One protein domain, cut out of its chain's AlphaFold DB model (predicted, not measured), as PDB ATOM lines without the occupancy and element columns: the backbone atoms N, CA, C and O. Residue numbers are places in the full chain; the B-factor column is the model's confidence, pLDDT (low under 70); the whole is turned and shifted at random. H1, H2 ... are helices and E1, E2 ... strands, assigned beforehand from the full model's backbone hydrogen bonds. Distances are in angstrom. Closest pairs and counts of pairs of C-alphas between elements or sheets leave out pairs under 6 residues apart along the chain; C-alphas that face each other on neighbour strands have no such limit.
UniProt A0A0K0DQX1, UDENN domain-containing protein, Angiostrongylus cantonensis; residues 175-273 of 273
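What this domain is: This is residues 175 to 273 of the 273 residues of the protein "UDENN domain-containing protein" of Angiostrongylus cantonensis (UniProt A0A0K0DQX1). A tiny sheet of two strands, E1 and E2, sits at one end of a bundle of three helices, H1, H2 and H3, whose centres make a triangle; the long helix H6 stands crosswise at the other end. The short helix H4 packs on H2 and H3, and residues 268 to 273, of which 268 to 271 belong to H6, stick out. The printed part has 99 residues, with six named helices and two named strands in the order H1, E1, H2, H3, E2, H4, H5, H6; the sheet, in the order E1, E2, is parallel, and the class is mostly helix. The whole is compact, with a radius of gyration of the C-alphas of 13.3 A and spans of 36 by 31 by 24 A.

Where its parts are: The strands are E1, residues 196 to 198, and E2, residues 236 to 238. Between them come H2, residues 200 to 214, 21.5 A long, and H3, residues 224 to 235, 16.9 A. H1, residues 176 to 190, is 21.3 A long and begins at C-alpha 176 (407.788, 253.205, 538.383). After E2 come H4, residues 246 to 249, H5, residues 253 to 256, and H6, residues 258 to 271, 20.4 A long, ending at C-alpha 271 (404.284, 266.353, 520.100).

How they stand to each other: E1 and E2 are parallel at 39 degrees, with N 198 and O 237 at 2.8 A and N 237 and O 196 at 2.9 A, within hydrogen-bond range. E1, H2, H3 and E2 form a strand-helix-strand unit, two parallel neighbour strands with helices between, with a right-handed crossover. The closest C-alphas of H2 and E2, Phe 203 and Arg 238, are 5.9 A apart. H3 is the hub, touching three helices. H2 and H3 form a helical hairpin and touch at C-alphas 214 and 226, 6.2 A, at a shallow tilt of 20 degrees, opposite ways. H1 touches H3 at C-alphas 183 and 228, 6.4 A, at a shallow tilt of 24 degrees, the same way. H1, H2 and H3 make an up and down bundle, each running against the one before. H4 touches residues 230 to 234 of H3, closest at C-alphas 233 and 246, 4.0 A. H6 is close to H3 but not clearly touching, at C-alphas 227 and 264, 6.7 A, and about perpendicular at 74 degrees. H1 and H6 are apart. In H1, H2, H3 and H6 every O i to N i+4 pair is within hydrogen-bond range; H4 and H5 are too short for such a pair.

The domain as a whole: The C-alphas farthest apart, Ala 201 and Met 273, are 39.1 A apart. The printed part has no cut, and no link is long. Mean pLDDT of the printed part is 81.8; it is under 70 at residues 178, 192, 201 to 202, 204 to 205, 220 to 222 and 273.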
ATOM      1  N   VAL A 175     410.036 249.982 541.050       71.88
ATOM      2  CA  VAL A 175     409.211 251.157 541.325       71.88
ATOM      3  C   VAL A 175     409.194 252.055 540.088       71.88
ATOM      4  O   VAL A 175     410.243 252.516 539.632       71.88
ATOM      5  N   VAL A 176     407.997 252.358 539.575       77.88
ATOM      6  CA  VAL A 176     407.788 253.205 538.383       77.88
ATOM      7  C   VAL A 176     408.555 254.528 538.480       77.88
ATOM      8  O   VAL A 176     409.265 254.908 537.551       77.88
ATOM      9  N   THR A 177     408.500 255.215 539.624       72.50
ATOM     10  CA  THR A 177     409.156 256.524 539.816       72.50
ATOM     11  C   THR A 177     410.680 256.466 539.686       72.50
ATOM     12  O   THR A 177     411.296 257.410 539.176       72.50
ATOM     13  N   ALA A 178     411.307 255.359 540.090       67.25
ATOM     14  CA  ALA A 178     412.739 255.149 539.914       67.25
ATOM     15  C   ALA A 178     413.088 254.927 538.436       67.25
ATOM     16  O   ALA A 178     414.051 255.517 537.945       67.25
ATOM     17  N   ARG A 179     412.266 254.163 537.698       81.06
ATOM     18  CA  ARG A 179     412.427 253.978 536.245       81.06
ATOM     19  C   ARG A 179     412.264 255.288 535.476       81.06
ATOM     20  O   ARG A 179     413.087 255.591 534.612       81.06
ATOM     21  N   VAL A 180     411.268 256.103 535.832       76.81
ATOM     22  CA  VAL A 180     411.072 257.447 535.259       76.81
ATOM     23  C   VAL A 180     412.309 258.312 535.508       76.81
ATOM     24  O   VAL A 180     412.822 258.964 534.598       76.81
ATOM     25  N   THR A 181     412.833 258.290 536.737       70.19
ATOM     26  CA  THR A 181     414.015 259.072 537.121       70.19
ATOM     27  C   THR A 181     415.262 258.635 536.353       70.19
ATOM     28  O   THR A 181     415.988 259.496 535.850       70.19
ATOM     29  N   LEU A 182     415.476 257.325 536.195       74.62
ATOM     30  CA  LEU A 182     416.539 256.761 535.363       74.62
ATOM     31  C   LEU A 182     416.435 257.264 533.916       74.62
ATOM     32  O   LEU A 182     417.400 257.826 533.397       74.62
ATOM     33  N   CYS A 183     415.269 257.104 533.279       83.94
ATOM     34  CA  CYS A 183     415.064 257.497 531.883       83.94
ATOM     35  C   CYS A 183     415.317 258.994 531.674       83.94
ATOM     36  O   CYS A 183     416.017 259.381 530.741       83.94
ATOM     37  N   ARG A 184     414.829 259.838 532.592       77.31
ATOM     38  CA  ARG A 184     415.048 261.290 532.562       77.31
ATOM     39  C   ARG A 184     416.524 261.661 532.703       77.31
ATOM     40  O   ARG A 184     416.999 262.546 531.997       77.31
ATOM     41  N   HIS A 185     417.264 261.006 533.600       70.38
ATOM     42  CA  HIS A 185     418.698 261.265 533.755       70.38
ATOM     43  C   HIS A 185     419.495 260.876 532.512       70.38
ATOM     44  O   HIS A 185     420.355 261.647 532.089       70.38
ATOM     45  N   LEU A 186     419.191 259.722 531.915       75.75
ATOM     46  CA  LEU A 186     419.815 259.298 530.665       75.75
ATOM     47  C   LEU A 186     419.471 260.272 529.524       75.75
ATOM     48  O   LEU A 186     420.371 260.784 528.866       75.75
ATOM     49  N   ALA A 187     418.198 260.638 529.354       80.00
ATOM     50  CA  ALA A 187     417.785 261.613 528.342       80.00
ATOM     51  C   ALA A 187     418.540 262.947 528.485       80.00
ATOM     52  O   ALA A 187     419.145 263.422 527.527       80.00
ATOM     53  N   ASN A 188     418.600 263.502 529.700       74.06
ATOM     54  CA  ASN A 188     419.309 264.754 529.972       74.06
ATOM     55  C   ASN A 188     420.817 264.657 529.705       74.06
ATOM     56  O   ASN A 188     421.414 265.612 529.217       74.06
ATOM     57  N   ALA A 189     421.440 263.516 530.015       70.19
ATOM     58  CA  ALA A 189     422.863 263.292 529.773       70.19
ATOM     59  C   ALA A 189     423.201 263.133 528.282       70.19
ATOM     60  O   ALA A 189     424.354 263.316 527.892       70.19
ATOM     61  N   ALA A 190     422.219 262.772 527.454       74.38
ATOM     62  CA  ALA A 190     422.385 262.659 526.016       74.38
ATOM     63  C   ALA A 190     422.210 263.996 525.279       74.38
ATOM     64  O   ALA A 190     422.638 264.104 524.139       74.38
ATOM     65  N   VAL A 191     421.645 265.039 525.888       73.81
ATOM     66  CA  VAL A 191     421.533 266.358 525.239       73.81
ATOM     67  C   VAL A 191     422.914 267.035 525.179       73.81
ATOM     68  O   VAL A 191     423.620 267.055 526.187       73.81
ATOM     69  N   PRO A 192     423.332 267.629 524.039       68.69
ATOM     70  CA  PRO A 192     422.577 267.862 522.801       68.69
ATOM     71  C   PRO A 192     422.830 266.816 521.699       68.69
ATOM     72  O   PRO A 192     422.551 267.075 520.528       68.69
ATOM     73  N   VAL A 193     423.418 265.664 522.022       72.81
ATOM     74  CA  VAL A 193     423.823 264.676 521.022       72.81
ATOM     75  C   VAL A 193     422.671 263.749 520.632       72.81
ATOM     76  O   VAL A 193     422.082 263.054 521.449       72.81
ATOM     77  N   THR A 194     422.413 263.646 519.329       74.31
ATOM     78  CA  THR A 194     421.506 262.629 518.758       74.31
ATOM     79  C   THR A 194     422.072 261.213 518.869       74.31
ATOM     80  O   THR A 194     421.375 260.227 518.639       74.31
ATOM     81  N   ARG A 195     423.361 261.112 519.206       84.38
ATOM     82  CA  ARG A 195     424.102 259.868 519.342       84.38
ATOM     83  C   ARG A 195     425.135 259.988 520.459       84.38
ATOM     84  O   ARG A 195     426.166 260.638 520.294       84.38
ATOM     85  N   ALA A 196     424.895 259.295 521.566       84.56
ATOM     86  CA  ALA A 196     425.808 259.229 522.698       84.56
ATOM     87  C   ALA A 196     426.718 257.995 522.581       84.56
ATOM     88  O   ALA A 196     426.271 256.850 522.681       84.56
ATOM     89  N   MET A 197     428.012 258.225 522.343       83.88
ATOM     90  CA  MET A 197     429.012 257.160 522.240       83.88
ATOM     91  C   MET A 197     429.576 256.813 523.619       83.88
ATOM     92  O   MET A 197     430.319 257.589 524.215       83.88
ATOM     93  N   LEU A 198     429.238 255.625 524.109       76.25
ATOM     94  CA  LEU A 198     429.644 255.125 525.414       76.25
ATOM     95  C   LEU A 198     430.872 254.241 525.311       76.25
ATOM     96  O   LEU A 198     430.986 253.399 524.410       76.25
ATOM     97  N   GLN A 199     431.760 254.359 526.297       75.12
ATOM     98  CA  GLN A 199     432.802 253.363 526.423       75.12
ATOM     99  C   GLN A 199     432.158 251.985 526.653       75.12
ATOM    100  O   GLN A 199     431.213 251.891 527.436       75.12
ATOM    101  N   PRO A 200     432.679 250.912 526.037       72.38
ATOM    102  CA  PRO A 200     432.655 249.576 526.606       72.38
ATOM    103  C   PRO A 200     431.845 249.273 527.885       72.38
ATOM    104  O   PRO A 200     430.768 248.698 527.793       72.38
ATOM    105  N   ALA A 201     432.369 249.611 529.068       55.00
ATOM    106  CA  ALA A 201     431.740 249.297 530.354       55.00
ATOM    107  C   ALA A 201     430.472 250.119 530.630       55.00
ATOM    108  O   ALA A 201     429.499 249.597 531.165       55.00
ATOM    109  N   GLN A 202     430.475 251.396 530.235       59.00
ATOM    110  CA  GLN A 202     429.317 252.283 530.367       59.00
ATOM    111  C   GLN A 202     428.150 251.770 529.521       59.00
ATOM    112  O   GLN A 202     427.008 251.804 529.965       59.00
ATOM    113  N   PHE A 203     428.445 251.248 528.327       75.56
ATOM    114  CA  PHE A 203     427.446 250.649 527.449       75.56
ATOM    115  C   PHE A 203     426.765 249.436 528.096       75.56
ATOM    116  O   PHE A 203     425.539 249.384 528.122       75.56
ATOM    117  N   GLU A 204     427.535 248.501 528.671       69.12
ATOM    118  CA  GLU A 204     426.964 247.325 529.354       69.12
ATOM    119  C   GLU A 204     426.077 247.731 530.543       69.12
ATOM    120  O   GLU A 204     425.012 247.154 530.751       69.12
ATOM    121  N   LEU A 205     426.492 248.745 531.314       61.19
ATOM    122  CA  LEU A 205     425.709 249.262 532.438       61.19
ATOM    123  C   LEU A 205     424.384 249.875 531.973       61.19
ATOM    124  O   LEU A 205     423.336 249.539 532.520       61.19
ATOM    125  N   VAL A 206     424.418 250.741 530.955       75.12
ATOM    126  CA  VAL A 206     423.209 251.372 530.403       75.12
ATOM    127  C   VAL A 206     422.257 250.318 529.847       75.12
ATOM    128  O   VAL A 206     421.080 250.330 530.195       75.12
ATOM    129  N   VAL A 207     422.754 249.359 529.059       81.69
ATOM    130  CA  VAL A 207     421.940 248.250 528.532       81.69
ATOM    131  C   VAL A 207     421.292 247.454 529.660       81.69
ATOM    132  O   VAL A 207     420.105 247.146 529.589       81.69
ATOM    133  N   ARG A 208     422.040 247.138 530.720       73.44
ATOM    134  CA  ARG A 208     421.498 246.388 531.854       73.44
ATOM    135  C   ARG A 208     420.414 247.163 532.600       73.44
ATOM    136  O   ARG A 208     419.377 246.588 532.893       73.44
ATOM    137  N   LEU A 209     420.628 248.450 532.873       74.69
ATOM    138  CA  LEU A 209     419.630 249.294 533.539       74.69
ATOM    139  C   LEU A 209     418.360 249.451 532.693       74.69
ATOM    140  O   LEU A 209     417.262 249.402 533.242       74.69
ATOM    141  N   LEU A 210     418.496 249.585 531.368       85.25
ATOM    142  CA  LEU A 210     417.356 249.592 530.448       85.25
ATOM    143  C   LEU A 210     416.619 248.245 530.457       85.25
ATOM    144  O   LEU A 210     415.397 248.236 530.537       85.25
ATOM    145  N   ASN A 211     417.340 247.119 530.451       87.62
ATOM    146  CA  ASN A 211     416.734 245.792 530.582       87.62
ATOM    147  C   ASN A 211     415.967 245.643 531.905       87.62
ATOM    148  O   ASN A 211     414.794 245.292 531.872       87.62
ATOM    149  N   CYS A 212     416.574 245.986 533.045       79.75
ATOM    150  CA  CYS A 212     415.899 245.957 534.349       79.75
ATOM    151  C   CYS A 212     414.649 246.850 534.386       79.75
ATOM    152  O   CYS A 212     413.648 246.488 534.998       79.75
ATOM    153  N   ALA A 213     414.697 248.025 533.750       83.69
ATOM    154  CA  ALA A 213     413.540 248.911 533.677       83.69
ATOM    155  C   ALA A 213     412.402 248.300 532.837       83.69
ATOM    156  O   ALA A 213     411.241 248.413 533.220       83.69
ATOM    157  N   LEU A 214     412.733 247.630 531.730       89.50
ATOM    158  CA  LEU A 214     411.770 246.985 530.832       89.50
ATOM    159  C   LEU A 214     411.169 245.692 531.412       89.50
ATOM    160  O   LEU A 214     409.998 245.411 531.176       89.50
ATOM    161  N   GLU A 215     411.920 244.933 532.220       87.00
ATOM    162  CA  GLU A 215     411.434 243.707 532.888       87.00
ATOM    163  C   GLU A 215     410.296 243.952 533.891       87.00
ATOM    164  O   GLU A 215     409.616 243.013 534.313       87.00
ATOM    165  N   HIS A 216     410.104 245.200 534.309       77.81
ATOM    166  CA  HIS A 216     409.151 245.576 535.346       77.81
ATOM    167  C   HIS A 216     408.036 246.493 534.836       77.81
ATOM    168  O   HIS A 216     407.455 247.225 535.638       77.81
ATOM    169  N   GLU A 217     407.730 246.443 533.536       72.81
ATOM    170  CA  GLU A 217     406.565 247.116 532.951       72.81
ATOM    171  C   GLU A 217     405.299 246.862 533.790       72.81
ATOM    172  O   GLU A 217     405.027 245.737 534.221       72.81
ATOM    173  N   SER A 218     404.541 247.925 534.049       70.44
ATOM    174  CA  SER A 218     403.335 247.881 534.876       70.44
ATOM    175  C   SER A 218     402.220 248.692 534.234       70.44
ATOM    176  O   SER A 218     402.495 249.705 533.602       70.44
ATOM    177  N   GLU A 219     400.965 248.321 534.486       70.88
ATOM    178  CA  GLU A 219     399.800 249.096 534.024       70.88
ATOM    179  C   GLU A 219     399.849 250.566 534.489       70.88
ATOM    180  O   GLU A 219     399.378 251.446 533.777       70.88
ATOM    181  N   ASP A 220     400.508 250.841 535.622       61.94
ATOM    182  CA  ASP A 220     400.712 252.181 536.191       61.94
ATOM    183  C   ASP A 220     401.552 253.137 535.322       61.94
ATOM    184  O   ASP A 220     401.507 254.347 535.544       61.94
ATOM    185  N   ASP A 221     402.356 252.625 534.381       69.38
ATOM    186  CA  ASP A 221     403.183 253.459 533.497       69.38
ATOM    187  C   ASP A 221     402.713 253.483 532.041       69.38
ATOM    188  O   ASP A 221     403.350 254.169 531.245       69.38
ATOM    189  N   GLU A 222     401.603 252.795 531.725       69.50
ATOM    190  CA  GLU A 222     400.916 252.739 530.423       69.50
ATOM    191  C   GLU A 222     401.880 252.917 529.233       69.50
ATOM    192  O   GLU A 222     401.747 253.825 528.416       69.50
ATOM    193  N   HIS A 223     402.909 252.058 529.175       80.75
ATOM    194  CA  HIS A 223     403.948 252.012 528.136       80.75
ATOM    195  C   HIS A 223     404.978 253.161 528.106       80.75
ATOM    196  O   HIS A 223     405.943 253.094 527.337       80.75
ATOM    197  N   GLY A 224     404.854 254.184 528.948       86.81
ATOM    198  CA  GLY A 224     405.719 255.368 528.953       86.81
ATOM    199  C   GLY A 224     407.197 255.058 529.210       86.81
ATOM    200  O   GLY A 224     408.076 255.616 528.549       86.81
ATOM    201  N   ILE A 225     407.500 254.112 530.108       90.75
ATOM    202  CA  ILE A 225     408.883 253.659 530.335       90.75
ATOM    203  C   ILE A 225     409.429 252.936 529.106       90.75
ATOM    204  O   ILE A 225     410.547 253.217 528.673       90.75
ATOM    205  N   ALA A 226     408.646 252.034 528.515       92.81
ATOM    206  CA  ALA A 226     409.062 251.291 527.332       92.81
ATOM    207  C   ALA A 226     409.300 252.211 526.125       92.81
ATOM    208  O   ALA A 226     410.251 252.001 525.368       92.81
ATOM    209  N   TYR A 227     408.490 253.262 525.981       92.94
ATOM    210  CA  TYR A 227     408.670 254.298 524.970       92.94
ATOM    211  C   TYR A 227     409.955 255.110 525.213       92.94
ATOM    212  O   TYR A 227     410.783 255.254 524.309       92.94
ATOM    213  N   ALA A 228     410.212 255.545 526.451       91.81
ATOM    214  CA  ALA A 228     411.461 256.229 526.793       91.81
ATOM    215  C   ALA A 228     412.695 255.341 526.535       91.81
ATOM    216  O   ALA A 228     413.673 255.783 525.931       91.81
ATOM    217  N   CYS A 229     412.651 254.067 526.937       93.50
ATOM    218  CA  CYS A 229     413.722 253.104 526.687       93.50
ATOM    219  C   CYS A 229     413.938 252.832 525.190       93.50
ATOM    220  O   CYS A 229     415.086 252.635 524.785       93.50
ATOM    221  N   LEU A 230     412.886 252.860 524.362       94.44
ATOM    222  CA  LEU A 230     413.000 252.764 522.903       94.44
ATOM    223  C   LEU A 230     413.816 253.937 522.347       94.44
ATOM    224  O   LEU A 230     414.751 253.724 521.570       94.44
ATOM    225  N   HIS A 231     413.520 255.165 522.778       92.31
ATOM    226  CA  HIS A 231     414.273 256.338 522.340       92.31
ATOM    227  C   HIS A 231     415.729 256.287 522.828       92.31
ATOM    228  O   HIS A 231     416.661 256.358 522.025       92.31
ATOM    229  N   LEU A 232     415.947 256.048 524.125       91.19
ATOM    230  CA  LEU A 232     417.289 255.944 524.713       91.19
ATOM    231  C   LEU A 232     418.115 254.823 524.066       91.19
ATOM    232  O   LEU A 232     419.304 255.003 523.796       91.19
ATOM    233  N   GLY A 233     417.484 253.689 523.754       93.94
ATOM    234  CA  GLY A 233     418.104 252.569 523.051       93.94
ATOM    235  C   GLY A 233     418.678 252.958 521.684       93.94
ATOM    236  O   GLY A 233     419.724 252.438 521.289       93.94
ATOM    237  N   ASN A 234     418.026 253.891 520.988       93.62
ATOM    238  CA  ASN A 234     418.451 254.408 519.686       93.62
ATOM    239  C   ASN A 234     419.445 255.579 519.785       93.62
ATOM    240  O   ASN A 234     420.108 255.903 518.801       93.62
ATOM    241  N   VAL A 235     419.607 256.182 520.964       91.69
ATOM    242  CA  VAL A 235     420.563 257.274 521.206       91.69
ATOM    243  C   VAL A 235     421.925 256.744 521.662       91.69
ATOM    244  O   VAL A 235     422.969 257.210 521.192       91.69
ATOM    245  N   TYR A 236     421.949 255.759 522.563       89.50
ATOM    246  CA  TYR A 236     423.192 255.230 523.125       89.50
ATOM    247  C   TYR A 236     423.811 254.134 522.260       89.50
ATOM    248  O   TYR A 236     423.172 253.141 521.913       89.50
ATOM    249  N   CYS A 237     425.103 254.273 521.964       92.25
ATOM    250  CA  CYS A 237     425.851 253.308 521.165       92.25
ATOM    251  C   CYS A 237     427.260 253.071 521.714       92.25
ATOM    252  O   CYS A 237     427.845 253.917 522.387       92.25
ATOM    253  N   ARG A 238     427.823 251.902 521.420       88.62
ATOM    254  CA  ARG A 238     429.160 251.503 521.865       88.62
ATOM    255  C   ARG A 238     430.253 252.192 521.035       88.62
ATOM    256  O   ARG A 238     430.169 252.281 519.814       88.62
ATOM    257  N   VAL A 239     431.322 252.664 521.677       78.75
ATOM    258  CA  VAL A 239     432.519 253.165 520.974       78.75
ATOM    259  C   VAL A 239     433.255 252.000 520.299       78.75
ATOM    260  O   VAL A 239     433.433 250.935 520.890       78.75
ATOM    261  N   GLY A 240     433.704 252.206 519.057       79.38
ATOM    262  CA  GLY A 240     434.528 251.252 518.301       79.38
ATOM    263  C   GLY A 240     433.757 250.160 517.551       79.38
ATOM    264  O   GLY A 240     434.325 249.522 516.671       79.38
ATOM    265  N   VAL A 241     432.466 249.973 517.838       78.44
ATOM    266  CA  VAL A 241     431.563 249.059 517.117       78.44
ATOM    267  C   VAL A 241     430.212 249.753 516.981       78.44
ATOM    268  O   VAL A 241     429.704 250.269 517.967       78.44
ATOM    269  N   GLN A 242     429.611 249.774 515.789       77.69
ATOM    270  CA  GLN A 242     428.294 250.387 515.550       77.69
ATOM    271  C   GLN A 242     427.158 249.526 516.148       77.69
ATOM    272  O   GLN A 242     426.341 248.973 515.422       77.69
ATOM    273  N   GLN A 243     427.136 249.376 517.475       92.00
ATOM    274  CA  GLN A 243     426.109 248.651 518.221       92.00
ATOM    275  C   GLN A 243     425.318 249.635 519.081       92.00
ATOM    276  O   GLN A 243     425.893 250.327 519.926       92.00
ATOM    277  N   TYR A 244     424.009 249.687 518.862       95.00
ATOM    278  CA  TYR A 244     423.076 250.495 519.645       95.00
ATOM    279  C   TYR A 244     422.560 249.711 520.844       95.00
ATOM    280  O   TYR A 244     422.393 248.493 520.755       95.00
ATOM    281  N   ALA A 245     422.267 250.404 521.943       92.50
ATOM    282  CA  ALA A 245     421.679 249.780 523.123       92.50
ATOM    283  C   ALA A 245     420.360 249.074 522.772       92.50
ATOM    284  O   ALA A 245     420.131 247.970 523.257       92.50
ATOM    285  N   TYR A 246     419.580 249.634 521.834       95.94
ATOM    286  CA  TYR A 246     418.365 249.026 521.282       95.94
ATOM    287  C   TYR A 246     418.578 247.571 520.845       95.94
ATOM    288  O   TYR A 246     417.810 246.695 521.226       95.94
ATOM    289  N   THR A 247     419.677 247.274 520.142       95.62
ATOM    290  CA  THR A 247     419.958 245.910 519.652       95.62
ATOM    291  C   THR A 247     420.149 244.878 520.767       95.62
ATOM    292  O   THR A 247     420.013 243.684 520.517       95.62
ATOM    293  N   CYS A 248     420.442 245.328 521.990       94.50
ATOM    294  CA  CYS A 248     420.622 244.480 523.167       94.50
ATOM    295  C   CYS A 248     419.359 244.355 524.031       94.50
ATOM    296  O   CYS A 248     419.337 243.525 524.936       94.50
ATOM    297  N   VAL A 249     418.352 245.202 523.803       94.44
ATOM    298  CA  VAL A 249     417.107 245.228 524.587       94.44
ATOM    299  C   VAL A 249     415.878 244.848 523.747       94.44
ATOM    300  O   VAL A 249     414.828 244.568 524.308       94.44
ATOM    301  N   GLN A 250     415.983 244.818 522.409       94.00
ATOM    302  CA  GLN A 250     414.872 244.667 521.440       94.00
ATOM    303  C   GLN A 250     413.936 243.462 521.643       94.00
ATOM    304  O   GLN A 250     412.832 243.456 521.105       94.00
ATOM    305  N   ASP A 251     414.346 242.455 522.414       93.00
ATOM    306  CA  ASP A 251     413.583 241.223 522.620       93.00
ATOM    307  C   ASP A 251     412.504 241.315 523.719       93.00
ATOM    308  O   ASP A 251     411.766 240.346 523.927       93.00
ATOM    309  N   HIS A 252     412.368 242.461 524.400       93.00
ATOM    310  CA  HIS A 252     411.325 242.669 525.411       93.00
ATOM    311  C   HIS A 252     409.910 242.559 524.832       93.00
ATOM    312  O   HIS A 252     409.593 243.083 523.763       93.00
ATOM    313  N   SER A 253     409.031 241.874 525.570       91.06
ATOM    314  CA  SER A 253     407.690 241.508 525.089       91.06
ATOM    315  C   SER A 253     406.787 242.707 524.776       91.06
ATOM    316  O   SER A 253     405.971 242.616 523.857       91.06
ATOM    317  N   VAL A 254     406.994 243.841 525.458       90.81
ATOM    318  CA  VAL A 254     406.276 245.104 525.229       90.81
ATOM    319  C   VAL A 254     406.312 245.545 523.768       90.81
ATOM    320  O   VAL A 254     405.298 245.959 523.217       90.81
ATOM    321  N   TRP A 255     407.435 245.361 523.077       92.50
ATOM    322  CA  TRP A 255     407.576 245.791 521.684       92.50
ATOM    323  C   TRP A 255     406.961 244.823 520.673       92.50
ATOM    324  O   TRP A 255     406.902 245.128 519.483       92.50
ATOM    325  N   ARG A 256     406.435 243.681 521.125       90.69
ATOM    326  CA  ARG A 256     405.561 242.813 520.319       90.69
ATOM    327  C   ARG A 256     404.083 243.186 520.468       90.69
ATOM    328  O   ARG A 256     403.255 242.667 519.724       90.69
ATOM    329  N   ASN A 257     403.740 244.060 521.416       89.88
ATOM    330  CA  ASN A 257     402.375 244.505 521.657       89.88
ATOM    331  C   ASN A 257     401.979 245.596 520.650       89.88
ATOM    332  O   ASN A 257     402.590 246.658 520.599       89.88
ATOM    333  N   GLN A 258     400.931 245.366 519.860       91.06
ATOM    334  CA  GLN A 258     400.465 246.351 518.881       91.06
ATOM    335  C   GLN A 258     399.930 247.635 519.538       91.06
ATOM    336  O   GLN A 258     400.139 248.722 519.005       91.06
ATOM    337  N   ARG A 259     399.306 247.531 520.719       89.56
ATOM    338  CA  ARG A 259     398.769 248.697 521.443       89.56
ATOM    339  C   ARG A 259     399.859 249.677 521.856       89.56
ATOM    340  O   ARG A 259     399.638 250.880 521.797       89.56
ATOM    341  N   PHE A 260     401.037 249.160 522.213       91.12
ATOM    342  CA  PHE A 260     402.216 249.977 522.489       91.12
ATOM    343  C   PHE A 260     402.544 250.874 521.290       91.12
ATOM    344  O   PHE A 260     402.702 252.080 521.441       91.12
ATOM    345  N   TRP A 261     402.609 250.294 520.087       92.06
ATOM    346  CA  TRP A 261     402.976 251.027 518.874       92.06
ATOM    347  C   TRP A 261     401.917 252.038 518.446       92.06
ATOM    348  O   TRP A 261     402.267 253.122 517.988       92.06
ATOM    349  N   GLU A 262     400.637 251.711 518.624       88.62
ATOM    350  CA  GLU A 262     399.543 252.659 518.404       88.62
ATOM    351  C   GLU A 262     399.663 253.854 519.362       88.62
ATOM    352  O   GLU A 262     399.662 254.999 518.908       88.62
ATOM    353  N   ALA A 263     399.860 253.604 520.662       86.94
ATOM    354  CA  ALA A 263     400.043 254.654 521.665       86.94
ATOM    355  C   ALA A 263     401.283 255.525 521.384       86.94
ATOM    356  O   ALA A 263     401.184 256.751 521.391       86.94
ATOM    357  N   ALA A 264     402.423 254.903 521.071       88.06
ATOM    358  CA  ALA A 264     403.663 255.594 520.719       88.06
ATOM    359  C   ALA A 264     403.495 256.488 519.478       88.06
ATOM    360  O   ALA A 264     403.898 257.647 519.492       88.06
ATOM    361  N   PHE A 265     402.844 255.981 518.426       87.69
ATOM    362  CA  PHE A 265     402.582 256.751 517.211       87.69
ATOM    363  C   PHE A 265     401.712 257.983 517.484       87.69
ATOM    364  O   PHE A 265     402.020 259.077 517.012       87.69
ATOM    365  N   PHE A 266     400.626 257.827 518.249       86.81
ATOM    366  CA  PHE A 266     399.765 258.960 518.588       86.81
ATOM    367  C   PHE A 266     400.474 259.985 519.474       86.81
ATOM    368  O   PHE A 266     400.247 261.181 519.294       86.81
ATOM    369  N   HIS A 267     401.350 259.538 520.378       84.88
ATOM    370  CA  HIS A 267     402.194 260.422 521.180       84.88
ATOM    371  C   HIS A 267     403.126 261.268 520.296       84.88
ATOM    372  O   HIS A 267     403.111 262.493 520.401       84.88
ATOM    373  N   ASP A 268     403.859 260.642 519.367       84.75
ATOM    374  CA  ASP A 268     404.767 261.337 518.437       84.75
ATOM    375  C   ASP A 268     404.034 262.375 517.579       84.75
ATOM    376  O   ASP A 268     404.495 263.498 517.390       84.75
ATOM    377  N   VAL A 269     402.862 262.004 517.055       84.19
ATOM    378  CA  VAL A 269     402.028 262.902 516.247       84.19
ATOM    379  C   VAL A 269     401.523 264.083 517.077       84.19
ATOM    380  O   VAL A 269     401.412 265.187 516.547       84.19
ATOM    381  N   HIS A 270     401.227 263.874 518.362       79.88
ATOM    382  CA  HIS A 270     400.781 264.939 519.254       79.88
ATOM    383  C   HIS A 270     401.903 265.923 519.613       79.88
ATOM    384  O   HIS A 270     401.642 267.119 519.633       79.88
ATOM    385  N   GLU A 271     403.140 265.460 519.830       73.38
ATOM    386  CA  GLU A 271     404.284 266.353 520.100       73.38
ATOM    387  C   GLU A 271     404.694 267.224 518.897       73.38
ATOM    388  O   GLU A 271     405.360 268.245 519.069       73.38
ATOM    389  N   LEU A 272     404.318 266.831 517.677       70.19
ATOM    390  CA  LEU A 272     404.642 267.554 516.441       70.19
ATOM    391  C   LEU A 272     403.629 268.654 516.063       70.19
ATOM    392  O   LEU A 272     403.870 269.368 515.083       70.19
ATOM    393  N   MET A 273     402.509 268.775 516.784       61.12
ATOM    394  CA  MET A 273     401.461 269.790 516.576       61.12
ATOM    395  C   MET A 273     401.607 270.972 517.532       61.12
ATOM    396  O   MET A 273     401.417 272.115 517.052       61.12
TER     397      MET A 273